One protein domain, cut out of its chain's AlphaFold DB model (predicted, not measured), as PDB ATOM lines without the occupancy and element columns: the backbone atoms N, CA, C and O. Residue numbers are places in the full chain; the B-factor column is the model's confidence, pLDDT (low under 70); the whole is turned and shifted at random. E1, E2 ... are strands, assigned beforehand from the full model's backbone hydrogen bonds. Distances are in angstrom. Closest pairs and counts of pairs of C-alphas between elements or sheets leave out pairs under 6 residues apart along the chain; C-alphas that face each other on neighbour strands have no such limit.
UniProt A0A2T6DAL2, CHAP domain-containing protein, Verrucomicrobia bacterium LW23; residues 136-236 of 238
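This is residues 136 to 236 of the 238 residues of the protein "CHAP domain-containing protein" of Verrucomicrobia bacterium LW23 (UniProt A0A2T6DAL2). With little regular structure, the model is one strongly twisted sheet of six short strands, from whose edge E5 a long loop, residues 212 to 230, leads back to E6. Its antiparallel order is E1 E6 E2 E3 E4 E5. Of 101 printed residues, 32 are in named elements, all strand. The whole is compact, radius of gyration of the C-alphas 12.6 A, spans 35 by 30 by 23 A.

E3, residues 182 to 190, bends by 64 degrees at residue 187. It forms hairpins with E2, residues 170 to 173, and E4, residues 193 to 197. Within hydrogen-bond range are N 171 and O 184, 2.8 A, and N 187 and O 195, 2.7 A. Edge strand E5, residues 207 to 211, forms a hairpin with E4; N 210 and O 194 are 2.8 A apart. E2 to E5 are a meander, each strand the antiparallel neighbour of the one before. E6, residues 231 to 234, neighbours E2, N 170 and O 233 2.8 A apart, and edge strand E1, residues 154 to 158, N 234 and O 155 2.8 A apart.

E3 spans 22.5 A from first to last C-alpha. C-alpha 154 is at (137.135, 159.829, 160.540), C-alpha 234 at (134.272, 159.397, 156.097).

The printed part has no cut. The links E1 to E2 and E5 to E6 are long. No printed residue is under 70 in pLDDT.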
ATOM      1  N   ARG A 136     149.828 157.938 151.917       97.56
ATOM      2  CA  ARG A 136     149.639 156.559 152.388       97.56
ATOM      3  C   ARG A 136     149.326 156.443 153.885       97.56
ATOM      4  O   ARG A 136     148.633 155.513 154.287       97.56
ATOM      5  N   ASP A 137     149.804 157.383 154.701       97.44
ATOM      6  CA  ASP A 137     149.686 157.334 156.159       97.44
ATOM      7  C   ASP A 137     148.286 157.781 156.616       97.44
ATOM      8  O   ASP A 137     147.972 157.748 157.803       97.44
ATOM      9  N   PHE A 138     147.422 158.233 155.697       98.25
ATOM     10  CA  PHE A 138     146.036 158.604 155.998       98.25
ATOM     11  C   PHE A 138     145.118 157.408 156.203       98.25
ATOM     12  O   PHE A 138     144.014 157.588 156.706       98.25
ATOM     13  N   PHE A 139     145.586 156.209 155.872       98.38
ATOM     14  CA  PHE A 139     144.878 154.972 156.120       98.38
ATOM     15  C   PHE A 139     145.660 154.115 157.111       98.38
ATOM     16  O   PHE A 139     146.856 153.885 156.933       98.38
ATOM     17  N   ASP A 140     144.982 153.646 158.155       97.94
ATOM     18  CA  ASP A 140     145.576 152.793 159.178       97.94
ATOM     19  C   ASP A 140     145.148 151.337 158.975       97.94
ATOM     20  O   ASP A 140     143.983 150.988 159.163       97.94
ATOM     21  N   ASN A 141     146.099 150.474 158.616       96.81
ATOM     22  CA  ASN A 141     145.831 149.063 158.346       96.81
ATOM     23  C   ASN A 141     145.429 148.260 159.585       96.81
ATOM     24  O   ASN A 141     144.957 147.140 159.407       96.81
ATOM     25  N   GLU A 142     145.503 148.829 160.787       97.19
ATOM     26  CA  GLU A 142     145.039 148.195 162.024       97.19
ATOM     27  C   GLU A 142     143.622 148.641 162.428       97.19
ATOM     28  O   GLU A 142     142.933 147.923 163.147       97.19
ATOM     29  N   THR A 143     143.125 149.777 161.919       97.62
ATOM     30  CA  THR A 143     141.779 150.281 162.249       97.62
ATOM     31  C   THR A 143     140.698 149.392 161.607       97.62
ATOM     32  O   THR A 143     140.643 149.298 160.373       97.62
ATOM     33  N   PRO A 144     139.830 148.709 162.379       97.56
ATOM     34  CA  PRO A 144     138.810 147.823 161.815       97.56
ATOM     35  C   PRO A 144     137.820 148.554 160.897       97.56
ATOM     36  O   PRO A 144     137.669 149.773 160.945       97.56
ATOM     37  N   GLN A 145     137.135 147.803 160.033       97.00
ATOM     38  CA  GLN A 145     136.138 148.385 159.136       97.00
ATOM     39  C   GLN A 145     135.001 149.053 159.915       97.00
ATOM     40  O   GLN A 145     134.373 148.423 160.757       97.00
ATOM     41  N   GLY A 146     134.699 150.303 159.568       97.19
ATOM     42  CA  GLY A 146     133.646 151.097 160.192       97.19
ATOM     43  C   GLY A 146     134.064 151.769 161.496       97.19
ATOM     44  O   GLY A 146     133.275 152.540 162.033       97.19
ATOM     45  N   GLU A 147     135.289 151.539 161.970       98.25
ATOM     46  CA  GLU A 147     135.807 152.143 163.193       98.25
ATOM     47  C   GLU A 147     136.524 153.469 162.928       98.25
ATOM     48  O   GLU A 147     136.829 153.850 161.793       98.25
ATOM     49  N   VAL A 148     136.773 154.208 164.007       98.19
ATOM     50  CA  VAL A 148     137.402 155.529 163.950       98.19
ATOM     51  C   VAL A 148     138.909 155.399 163.755       98.19
ATOM     52  O   VAL A 148     139.620 154.912 164.631       98.19
ATOM     53  N   ASN A 149     139.419 155.969 162.665       98.31
ATOM     54  CA  ASN A 149     140.832 156.293 162.542       98.31
ATOM     55  C   ASN A 149     141.129 157.515 163.426       98.31
ATOM     56  O   ASN A 149     140.870 158.657 163.040       98.31
ATOM     57  N   ALA A 150     141.668 157.281 164.625       97.38
ATOM     58  CA  ALA A 150     141.898 158.323 165.632       97.38
ATOM     59  C   ALA A 150     142.831 159.450 165.152       97.38
ATOM     60  O   ALA A 150     142.700 160.597 165.575       97.38
ATOM     61  N   LYS A 151     143.752 159.148 164.231       97.50
ATOM     62  CA  LYS A 151     144.706 160.121 163.686       97.50
ATOM     63  C   LYS A 151     144.059 161.122 162.730       97.50
ATOM     64  O   LYS A 151     144.591 162.216 162.519       97.50
ATOM     65  N   ARG A 152     142.930 160.748 162.126       97.75
ATOM     66  CA  ARG A 152     142.161 161.587 161.193       97.75
ATOM     67  C   ARG A 152     140.824 162.050 161.778       97.75
ATOM     68  O   ARG A 152     140.263 163.014 161.268       97.75
ATOM     69  N   ASP A 153     140.364 161.406 162.849       97.62
ATOM     70  CA  ASP A 153     139.016 161.515 163.420       97.62
ATOM     71  C   ASP A 153     137.916 161.305 162.367       97.62
ATOM     72  O   ASP A 153     136.973 162.077 162.223       97.62
ATOM     73  N   LEU A 154     138.069 160.236 161.586       98.25
ATOM     74  CA  LEU A 154     137.135 159.829 160.540       98.25
ATOM     75  C   LEU A 154     136.817 158.341 160.692       98.25
ATOM     76  O   LEU A 154     137.661 157.576 161.157       98.25
ATOM     77  N   LEU A 155     135.621 157.926 160.283       98.56
ATOM     78  CA  LEU A 155     135.298 156.505 160.130       98.56
ATOM     79  C   LEU A 155     136.089 155.951 158.947       98.56
ATOM     80  O   LEU A 155     136.155 156.609 157.912       98.56
ATOM     81  N   GLN A 156     136.674 154.764 159.079       98.62
ATOM     82  CA  GLN A 156     137.497 154.163 158.035       98.62
ATOM     83  C   GLN A 156     136.855 152.889 157.484       98.62
ATOM     84  O   GLN A 156     136.498 151.979 158.227       98.62
ATOM     85  N   TYR A 157     136.753 152.800 156.161       98.62
ATOM     86  CA  TYR A 157     136.227 151.638 155.449       98.62
ATOM     87  C   TYR A 157     137.298 151.071 154.534       98.62
ATOM     88  O   TYR A 157     138.012 151.820 153.865       98.62
ATOM     89  N   ARG A 158     137.432 149.746 154.523       98.38
ATOM     90  CA  ARG A 158     138.472 149.066 153.757       98.38
ATOM     91  C   ARG A 158     137.977 148.785 152.350       98.38
ATOM     92  O   ARG A 158     136.803 148.484 152.142       98.38
ATOM     93  N   ASN A 159     138.895 148.840 151.397       98.38
ATOM     94  CA  ASN A 159     138.646 148.258 150.090       98.38
ATOM     95  C   ASN A 159     138.410 146.744 150.241       98.38
ATOM     96  O   ASN A 159     139.081 146.098 151.048       98.38
ATOM     97  N   GLY A 160     137.434 146.192 149.524       98.00
ATOM     98  CA  GLY A 160     136.923 144.840 149.769       98.00
ATOM     99  C   GLY A 160     135.989 144.736 150.980       98.00
ATOM    100  O   GLY A 160     135.737 143.641 151.474       98.00
ATOM    101  N   GLY A 161     135.465 145.864 151.468       97.81
ATOM    102  CA  GLY A 161     134.466 145.932 152.530       97.81
ATOM    103  C   GLY A 161     133.021 146.047 152.037       97.81
ATOM    104  O   GLY A 161     132.769 146.375 150.884       97.81
ATOM    105  N   ASN A 162     132.045 145.852 152.926       97.31
ATOM    106  CA  ASN A 162     130.614 145.834 152.588       97.31
ATOM    107  C   ASN A 162     129.910 147.206 152.662       97.31
ATOM    108  O   ASN A 162     128.700 147.293 152.448       97.31
ATOM    109  N   VAL A 163     130.635 148.284 152.968       98.06
ATOM    110  CA  VAL A 163     130.082 149.645 153.048       98.06
ATOM    111  C   VAL A 163     130.520 150.428 151.820       98.06
ATOM    112  O   VAL A 163     131.711 150.654 151.710       98.06
ATOM    113  N   PRO A 164     129.634 150.908 150.934       97.81
ATOM    114  CA  PRO A 164     130.056 151.623 149.733       97.81
ATOM    115  C   PRO A 164     130.692 152.993 150.040       97.81
ATOM    116  O   PRO A 164     130.362 153.617 151.063       97.81
ATOM    117  N   PRO A 165     131.545 153.508 149.134       98.31
ATOM    118  CA  PRO A 165     132.002 154.892 149.183       98.31
ATOM    119  C   PRO A 165     130.839 155.871 148.988       98.31
ATOM    120  O   PRO A 165     129.795 155.529 148.427       98.31
ATOM    121  N   GLN A 166     131.025 157.105 149.440       98.38
ATOM    122  CA  GLN A 166     130.077 158.210 149.312       98.38
ATOM    123  C   GLN A 166     130.798 159.481 148.863       98.38
ATOM    124  O   GLN A 166     132.023 159.577 148.913       98.38
ATOM    125  N   ALA A 167     130.023 160.468 148.413       98.50
ATOM    126  CA  ALA A 167     130.563 161.802 148.191       98.50
ATOM    127  C   ALA A 167     131.196 162.343 149.482       98.50
ATOM    128  O   ALA A 167     130.705 162.093 150.580       98.50
ATOM    129  N   ASP A 168     132.271 163.102 149.308       98.69
ATOM    130  CA  ASP A 168     133.115 163.727 150.329       98.69
ATOM    131  C   ASP A 168     134.033 162.776 151.105       98.69
ATOM    132  O   ASP A 168     134.875 163.234 151.885       98.69
ATOM    133  N   ASP A 169     133.956 161.472 150.841       98.81
ATOM    134  CA  ASP A 169     134.912 160.519 151.384       98.81
ATOM    135  C   ASP A 169     136.337 160.815 150.876       98.81
ATOM    136  O   ASP A 169     136.571 161.142 149.706       98.81
ATOM    137  N   LEU A 170     137.306 160.669 151.778       98.75
ATOM    138  CA  LEU A 170     138.730 160.694 151.475       98.75
ATOM    139  C   LEU A 170     139.150 159.320 150.949       98.75
ATOM    140  O   LEU A 170     139.237 158.373 151.726       98.75
ATOM    141  N   LEU A 171     139.453 159.217 149.658       98.75
ATOM    142  CA  LEU A 171     140.006 158.011 149.046       98.75
ATOM    143  C   LEU A 171     141.523 157.958 149.272       98.75
ATOM    144  O   LEU A 171     142.210 158.949 149.012       98.75
ATOM    145  N   VAL A 172     142.052 156.812 149.713       98.69
ATOM    146  CA  VAL A 172     143.488 156.641 150.000       98.69
ATOM    147  C   VAL A 172     144.071 155.476 149.208       98.69
ATOM    148  O   VAL A 172     143.624 154.339 149.343       98.69
ATOM    149  N   SER A 173     145.126 155.729 148.436       98.00
ATOM    150  CA  SER A 173     145.960 154.701 147.806       98.00
ATOM    151  C   SER A 173     147.350 154.687 148.442       98.00
ATOM    152  O   SER A 173     147.983 155.732 148.572       98.00
ATOM    153  N   GLN A 174     147.841 153.513 148.846       96.88
ATOM    154  CA  GLN A 174     149.151 153.370 149.504       96.88
ATOM    155  C   GLN A 174     150.264 152.897 148.554       96.88
ATOM    156  O   GLN A 174     151.440 153.072 148.861       96.88
ATOM    157  N   LEU A 175     149.903 152.309 147.408       93.25
ATOM    158  CA  LEU A 175     150.823 151.550 146.547       93.25
ATOM    159  C   LEU A 175     151.349 152.334 145.334       93.25
ATOM    160  O   LEU A 175     152.111 151.798 144.534       93.25
ATOM    161  N   ILE A 176     150.965 153.603 145.187       91.38
ATOM    162  CA  ILE A 176     151.357 154.457 144.056       91.38
ATOM    163  C   ILE A 176     152.308 155.583 144.483       91.38
ATOM    164  O   ILE A 176     152.658 155.715 145.658       91.38
ATOM    165  N   ALA A 177     152.762 156.377 143.505       87.38
ATOM    166  CA  ALA A 177     153.651 157.526 143.701       87.38
ATOM    167  C   ALA A 177     154.941 157.181 144.474       87.38
ATOM    168  O   ALA A 177     155.298 157.840 145.446       87.38
ATOM    169  N   GLY A 178     155.627 156.101 144.077       85.62
ATOM    170  CA  GLY A 178     156.892 155.694 144.701       85.62
ATOM    171  C   GLY A 178     156.767 155.287 146.175       85.62
ATOM    172  O   GLY A 178     157.743 155.372 146.913       85.62
ATOM    173  N   GLY A 179     155.571 154.883 146.617       89.06
ATOM    174  CA  GLY A 179     155.310 154.463 147.995       89.06
ATOM    175  C   GLY A 179     154.948 155.597 148.956       89.06
ATOM    176  O   GLY A 179     154.690 155.324 150.126       89.06
ATOM    177  N   TYR A 180     154.872 156.849 148.487       93.19
ATOM    178  CA  TYR A 180     154.257 157.945 149.248       93.19
ATOM    179  C   TYR A 180     152.727 157.833 149.297       93.19
ATOM    180  O   TYR A 180     152.085 158.427 150.168       93.19
ATOM    181  N   GLY A 181     152.148 157.053 148.382       96.44
ATOM    182  CA  GLY A 181     150.712 156.944 148.195       96.44
ATOM    183  C   GLY A 181     150.114 158.182 147.538       96.44
ATOM    184  O   GLY A 181     150.808 159.127 147.162       96.44
ATOM    185  N   HIS A 182     148.793 158.184 147.428       97.56
ATOM    186  CA  HIS A 182     148.028 159.305 146.907       97.56
ATOM    187  C   HIS A 182     146.651 159.375 147.550       97.56
ATOM    188  O   HIS A 182     146.124 158.369 148.027       97.56
ATOM    189  N   VAL A 183     146.073 160.570 147.556       98.44
ATOM    190  CA  VAL A 183     144.763 160.838 148.146       98.44
ATOM    191  C   VAL A 183     143.924 161.694 147.213       98.44
ATOM    192  O   VAL A 183     144.435 162.592 146.542       98.44
ATOM    193  N   ALA A 184     142.625 161.425 147.204       98.56
ATOM    194  CA  ALA A 184     141.638 162.160 146.427       98.56
ATOM    195  C   ALA A 184     140.338 162.302 147.225       98.56
ATOM    196  O   ALA A 184     140.099 161.561 148.178       98.56
ATOM    197  N   ILE A 185     139.488 163.248 146.835       98.88
ATOM    198  CA  ILE A 185     138.143 163.402 147.395       98.88
ATOM    199  C   ILE A 185     137.140 162.800 146.425       98.88
ATOM    200  O   ILE A 185     137.121 163.168 145.250       98.88
ATOM    201  N   ILE A 186     136.285 161.905 146.912       98.88
ATOM    202  CA  ILE A 186     135.159 161.400 146.131       98.88
ATOM    203  C   ILE A 186     134.139 162.525 145.981       98.88
ATOM    204  O   ILE A 186     133.685 163.117 146.951       98.88
ATOM    205  N   THR A 187     133.775 162.837 144.748       98.69
ATOM    206  CA  THR A 187     132.846 163.926 144.420       98.69
ATOM    207  C   THR A 187     131.462 163.425 144.069       98.69
ATOM    208  O   THR A 187     130.473 164.129 144.268       98.69
ATOM    209  N   LYS A 188     131.378 162.192 143.572       98.25
ATOM    210  CA  LYS A 188     130.121 161.566 143.191       98.25
ATOM    211  C   LYS A 188     130.260 160.051 143.191       98.25
ATOM    212  O   LYS A 188     131.293 159.521 142.797       98.25
ATOM    213  N   VAL A 189     129.188 159.371 143.583       98.25
ATOM    214  CA  VAL A 189     129.022 157.923 143.419       98.25
ATOM    215  C   VAL A 189     127.702 157.707 142.690       98.25
ATOM    216  O   VAL A 189     126.656 158.146 143.169       98.25
ATOM    217  N   GLN A 190     127.740 157.092 141.510       97.00
ATOM    218  CA  GLN A 190     126.551 156.837 140.698       97.00
ATOM    219  C   GLN A 190     126.622 155.441 140.088       97.00
ATOM    220  O   GLN A 190     127.445 155.174 139.221       97.00
ATOM    221  N   GLY A 191     125.725 154.550 140.513       95.50
ATOM    222  CA  GLY A 191     125.745 153.163 140.054       95.50
ATOM    223  C   GLY A 191     127.079 152.495 140.388       95.50
ATOM    224  O   GLY A 191     127.440 152.386 141.558       95.50
ATOM    225  N   ASN A 192     127.801 152.068 139.357       96.81
ATOM    226  CA  ASN A 192     129.102 151.408 139.445       96.81
ATOM    227  C   ASN A 192     130.279 152.345 139.117       96.81
ATOM    228  O   ASN A 192     131.361 151.864 138.794       96.81
ATOM    229  N   VAL A 193     130.091 153.665 139.175       97.81
ATOM    230  CA  VAL A 193     131.174 154.631 138.952       97.81
ATOM    231  C   VAL A 193     131.324 155.613 140.107       97.81
ATOM    232  O   VAL A 193     130.349 156.001 140.761       97.81
ATOM    233  N   VAL A 194     132.571 156.009 140.351       98.62
ATOM    234  CA  VAL A 194     132.986 156.944 141.400       98.62
ATOM    235  C   VAL A 194     133.845 158.030 140.764       98.62
ATOM    236  O   VAL A 194     134.909 157.735 140.228       98.62
ATOM    237  N   ASP A 195     133.409 159.282 140.844       98.56
ATOM    238  CA  ASP A 195     134.177 160.424 140.342       98.56
ATOM    239  C   ASP A 195     134.976 161.042 141.483       98.56
ATOM    240  O   ASP A 195     134.411 161.370 142.531       98.56
ATOM    241  N   VAL A 196     136.270 161.267 141.279       98.69
ATOM    242  CA  VAL A 196     137.152 161.895 142.271       98.69
ATOM    243  C   VAL A 196     137.703 163.231 141.795       98.69
ATOM    244  O   VAL A 196     137.765 163.502 140.597       98.69
ATOM    245  N   VAL A 197     138.134 164.055 142.751       98.62
ATOM    246  CA  VAL A 197     138.916 165.273 142.528       98.62
ATOM    247  C   VAL A 197     140.211 165.236 143.338       98.62
ATOM    248  O   VAL A 197     140.226 164.767 144.480       98.62
ATOM    249  N   GLN A 198     141.303 165.727 142.759       97.75
ATOM    250  CA  GLN A 198     142.653 165.585 143.307       97.75
ATOM    251  C   GLN A 198     143.580 166.741 142.904       97.75
ATOM    252  O   GLN A 198     143.363 167.415 141.901       97.75
ATOM    253  N   GLN A 199     144.628 166.949 143.708       96.50
ATOM    254  CA  GLN A 199     145.783 167.803 143.399       96.50
ATOM    255  C   GLN A 199     147.031 166.939 143.206       96.50
ATOM    256  O   GLN A 199     147.096 165.816 143.703       96.50
ATOM    257  N   ASN A 200     148.057 167.515 142.577       93.62
ATOM    258  CA  ASN A 200     149.367 166.889 142.387       93.62
ATOM    259  C   ASN A 200     149.359 165.621 141.511       93.62
ATOM    260  O   ASN A 200     150.053 164.649 141.790       93.62
ATOM    261  N   CYS A 201     148.548 165.642 140.454       88.06
ATOM    262  CA  CYS A 201     148.373 164.553 139.485       88.06
ATOM    263  C   CYS A 201     148.604 165.006 138.027       88.06
ATOM    264  O   CYS A 201     148.313 164.263 137.090       88.06
ATOM    265  N   GLY A 202     149.118 166.224 137.824       83.69
ATOM    266  CA  GLY A 202     149.130 166.918 136.531       83.69
ATOM    267  C   GLY A 202     147.813 167.653 136.257       83.69
ATOM    268  O   GLY A 202     146.751 167.225 136.716       83.69
ATOM    269  N   ALA A 203     147.893 168.770 135.527       81.62
ATOM    270  CA  ALA A 203     146.781 169.709 135.352       81.62
ATOM    271  C   ALA A 203     145.548 169.099 134.659       81.62
ATOM    272  O   ALA A 203     144.425 169.458 134.996       81.62
ATOM    273  N   ASP A 204     145.745 168.130 133.764       85.12
ATOM    274  CA  ASP A 204     144.656 167.488 133.013       85.12
ATOM    275  C   ASP A 204     143.998 166.313 133.761       85.12
ATOM    276  O   ASP A 204     143.020 165.742 133.287       85.12
ATOM    277  N   ASN A 205     144.513 165.937 134.939       91.31
ATOM    278  CA  ASN A 205     144.070 164.751 135.684       91.31
ATOM    279  C   ASN A 205     143.377 165.092 137.010       91.31
ATOM    280  O   ASN A 205     143.249 164.227 137.882       91.31
ATOM    281  N   THR A 206     142.941 166.344 137.194       95.81
ATOM    282  CA  THR A 206     142.271 166.781 138.432       95.81
ATOM    283  C   THR A 206     141.015 165.972 138.718       95.81
ATOM    284  O   THR A 206     140.694 165.768 139.888       95.81
ATOM    285  N   ARG A 207     140.339 165.470 137.676       97.06
ATOM    286  CA  ARG A 207     139.176 164.578 137.749       97.06
ATOM    287  C   ARG A 207     139.481 163.222 137.145       97.06
ATOM    288  O   ARG A 207     140.010 163.136 136.042       97.06
ATOM    289  N   VAL A 208     139.087 162.167 137.846       96.38
ATOM    290  CA  VAL A 208     139.152 160.793 137.336       96.38
ATOM    291  C   VAL A 208     137.866 160.065 137.710       96.38
ATOM    292  O   VAL A 208     137.382 160.196 138.834       96.38
ATOM    293  N   THR A 209     137.333 159.285 136.774       97.88
ATOM    294  CA  THR A 209     136.222 158.359 137.014       97.88
ATOM    295  C   THR A 209     136.782 156.958 137.228       97.88
ATOM    296  O   THR A 209     137.513 156.434 136.388       97.88
ATOM    297  N   LEU A 210     136.436 156.350 138.357       98.12
ATOM    298  CA  LEU A 210     136.859 155.016 138.770       98.12
ATOM    299  C   LEU A 210     135.684 154.041 138.661       98.12
ATOM    300  O   LEU A 210     134.538 154.404 138.931       98.12
ATOM    301  N   GLN A 211     135.972 152.793 138.294       98.25
ATOM    302  CA  GLN A 211     134.976 151.721 138.284       98.25
ATOM    303  C   GLN A 211     134.830 151.143 139.692       98.25
ATOM    304  O   GLN A 211     135.783 150.587 140.233       98.25
ATOM    305  N   LEU A 212     133.635 151.260 140.265       98.44
ATOM    306  CA  LEU A 212     133.253 150.633 141.524       98.44
ATOM    307  C   LEU A 212     132.720 149.233 141.240       98.44
ATOM    308  O   LEU A 212     131.613 149.065 140.723       98.44
ATOM    309  N   GLN A 213     133.505 148.228 141.598       98.31
ATOM    310  CA  GLN A 213     133.108 146.834 141.463       98.31
ATOM    311  C   GLN A 213     132.423 146.371 142.748       98.31
ATOM    312  O   GLN A 213     132.782 146.801 143.844       98.31
ATOM    313  N   LYS A 214     131.433 145.489 142.611       98.19
ATOM    314  CA  LYS A 214     130.802 144.798 143.735       98.19
ATOM    315  C   LYS A 214     130.900 143.298 143.491       98.19
ATOM    316  O   LYS A 214     130.465 142.840 142.436       98.19
ATOM    317  N   ASP A 215     131.501 142.567 144.421       97.81
ATOM    318  CA  ASP A 215     131.657 141.117 144.303       97.81
ATOM    319  C   ASP A 215     130.378 140.355 144.705       97.81
ATOM    320  O   ASP A 215     129.363 140.946 145.087       97.81
ATOM    321  N   ALA A 216     130.420 139.024 144.580       97.62
ATOM    322  CA  ALA A 216     129.292 138.145 144.889       97.62
ATOM    323  C   ALA A 216     128.915 138.138 146.383       97.62
ATOM    324  O   ALA A 216     127.748 137.922 146.708       97.62
ATOM    325  N   ASP A 217     129.872 138.428 147.268       97.56
ATOM    326  CA  ASP A 217     129.669 138.526 148.717       97.56
ATOM    327  C   ASP A 217     129.132 139.910 149.129       97.56
ATOM    328  O   ASP A 217     128.774 140.150 150.284       97.56
ATOM    329  N   GLY A 218     129.022 140.827 148.166       97.12
ATOM    330  CA  GLY A 218     128.493 142.166 148.348       97.12
ATOM    331  C   GLY A 218     129.528 143.195 148.798       97.12
ATOM    332  O   GLY A 218     129.126 144.287 149.208       97.12
ATOM    333  N   ASN A 219     130.821 142.888 148.693       98.31
ATOM    334  CA  ASN A 219     131.897 143.813 149.018       98.31
ATOM    335  C   ASN A 219     132.274 144.699 147.830       98.31
ATOM    336  O   ASN A 219     132.158 144.312 146.667       98.31
ATOM    337  N   TYR A 220     132.738 145.902 148.143       98.50
ATOM    338  CA  TYR A 220     133.057 146.955 147.194       98.50
ATOM    339  C   TYR A 220     134.558 147.040 146.946       98.50
ATOM    340  O   TYR A 220     135.339 147.139 147.892       98.50
ATOM    341  N   HIS A 221     134.937 147.075 145.670       98.50
ATOM    342  CA  HIS A 221     136.323 147.147 145.224       98.50
ATOM    343  C   HIS A 221     136.544 148.367 144.331       98.50
ATOM    344  O   HIS A 221     135.790 148.610 143.385       98.50
ATOM    345  N   LEU A 222     137.589 149.130 144.638       98.19
ATOM    346  CA  LEU A 222     138.058 150.268 143.855       98.19
ATOM    347  C   LEU A 222     139.550 150.143 143.562       98.19
ATOM    348  O   LEU A 222     140.350 149.735 144.405       98.19
ATOM    349  N   GLU A 223     139.929 150.597 142.377       98.00
ATOM    350  CA  GLU A 223     141.319 150.768 141.982       98.00
ATOM    351  C   GLU A 223     141.548 152.203 141.526       98.00
ATOM    352  O   GLU A 223     140.664 152.841 140.957       98.00
ATOM    353  N   MET A 224     142.756 152.706 141.758       95.25
ATOM    354  CA  MET A 224     143.214 153.995 141.264       95.25
ATOM    355  C   MET A 224     144.546 153.788 140.552       95.25
ATOM    356  O   MET A 224     145.488 153.252 141.133       95.25
ATOM    357  N   TYR A 225     144.614 154.197 139.283       94.12
ATOM    358  CA  TYR A 225     145.792 154.018 138.426       94.12
ATOM    359  C   TYR A 225     146.295 152.562 138.363       94.12
ATOM    360  O   TYR A 225     147.495 152.303 138.400       94.12
ATOM    361  N   GLY A 226     145.358 151.610 138.277       94.88
ATOM    362  CA  GLY A 226     145.649 150.178 138.156       94.88
ATOM    363  C   GLY A 226     146.189 149.528 139.429       94.88
ATOM    364  O   GLY A 226     146.832 148.486 139.346       94.88
ATOM    365  N   GLN A 227     146.000 150.157 140.593       97.44
ATOM    366  CA  GLN A 227     146.344 149.596 141.899       97.44
ATOM    367  C   GLN A 227     145.140 149.680 142.842       97.44
ATOM    368  O   GLN A 227     144.435 150.695 142.823       97.44
ATOM    369  N   PRO A 228     144.908 148.672 143.702       97.75
ATOM    370  CA  PRO A 228     143.840 148.736 144.688       97.75
ATOM    371  C   PRO A 228     144.080 149.899 145.648       97.75
ATOM    372  O   PRO A 228     145.187 150.108 146.154       97.75
ATOM    373  N   VAL A 229     143.025 150.665 145.913       98.44
ATOM    374  CA  VAL A 229     143.058 151.643 147.005       98.44
ATOM    375  C   VAL A 229     143.097 150.896 148.340       98.44
ATOM    376  O   VAL A 229     142.638 149.758 148.429       98.44
ATOM    377  N   ALA A 230     143.618 151.523 149.394       98.50
ATOM    378  CA  ALA A 230     143.537 150.951 150.739       98.50
ATOM    379  C   ALA A 230     142.093 151.004 151.267       98.50
ATOM    380  O   ALA A 230     141.599 150.064 151.891       98.50
ATOM    381  N   GLY A 231     141.387 152.087 150.946       98.62
ATOM    382  CA  GLY A 231     139.987 152.280 151.290       98.62
ATOM    383  C   GLY A 231     139.608 153.754 151.280       98.62
ATOM    384  O   GLY A 231     140.242 154.567 150.598       98.62
ATOM    385  N   TRP A 232     138.574 154.095 152.042       98.81
ATOM    386  CA  TRP A 232     138.075 155.460 152.160       98.81
ATOM    387  C   TRP A 232     137.735 155.825 153.602       98.81
ATOM    388  O   TRP A 232     137.329 154.982 154.401       98.81
ATOM    389  N   LEU A 233     137.920 157.103 153.935       98.75
ATOM    390  CA  LEU A 233     137.583 157.666 155.235       98.75
ATOM    391  C   LEU A 233     136.413 158.638 155.101       98.75
ATOM    392  O   LEU A 233     136.345 159.404 154.141       98.75
ATOM    393  N   ARG A 234     135.517 158.628 156.086       98.56
ATOM    394  CA  ARG A 234     134.272 159.397 156.097       98.56
ATOM    395  C   ARG A 234     134.143 160.232 157.357       98.56
ATOM    396  O   ARG A 234     134.353 159.742 158.469       98.56
ATOM    397  N   LYS A 235     133.718 161.485 157.198       97.50
ATOM    398  CA  LYS A 235     133.355 162.328 158.340       97.50
ATOM    399  C   LYS A 235     132.102 161.771 159.019       97.50
ATOM    400  O   LYS A 235     131.104 161.501 158.354       97.50
ATOM    401  N   LYS A 236     132.143 161.626 160.346       91.88
ATOM    402  CA  LYS A 236     130.959 161.279 161.145       91.88
ATOM    403  C   LYS A 236     129.871 162.332 160.911       91.88
ATOM    404  O   LYS A 236     130.161 163.530 160.913       91.88
TER     405      LYS A 236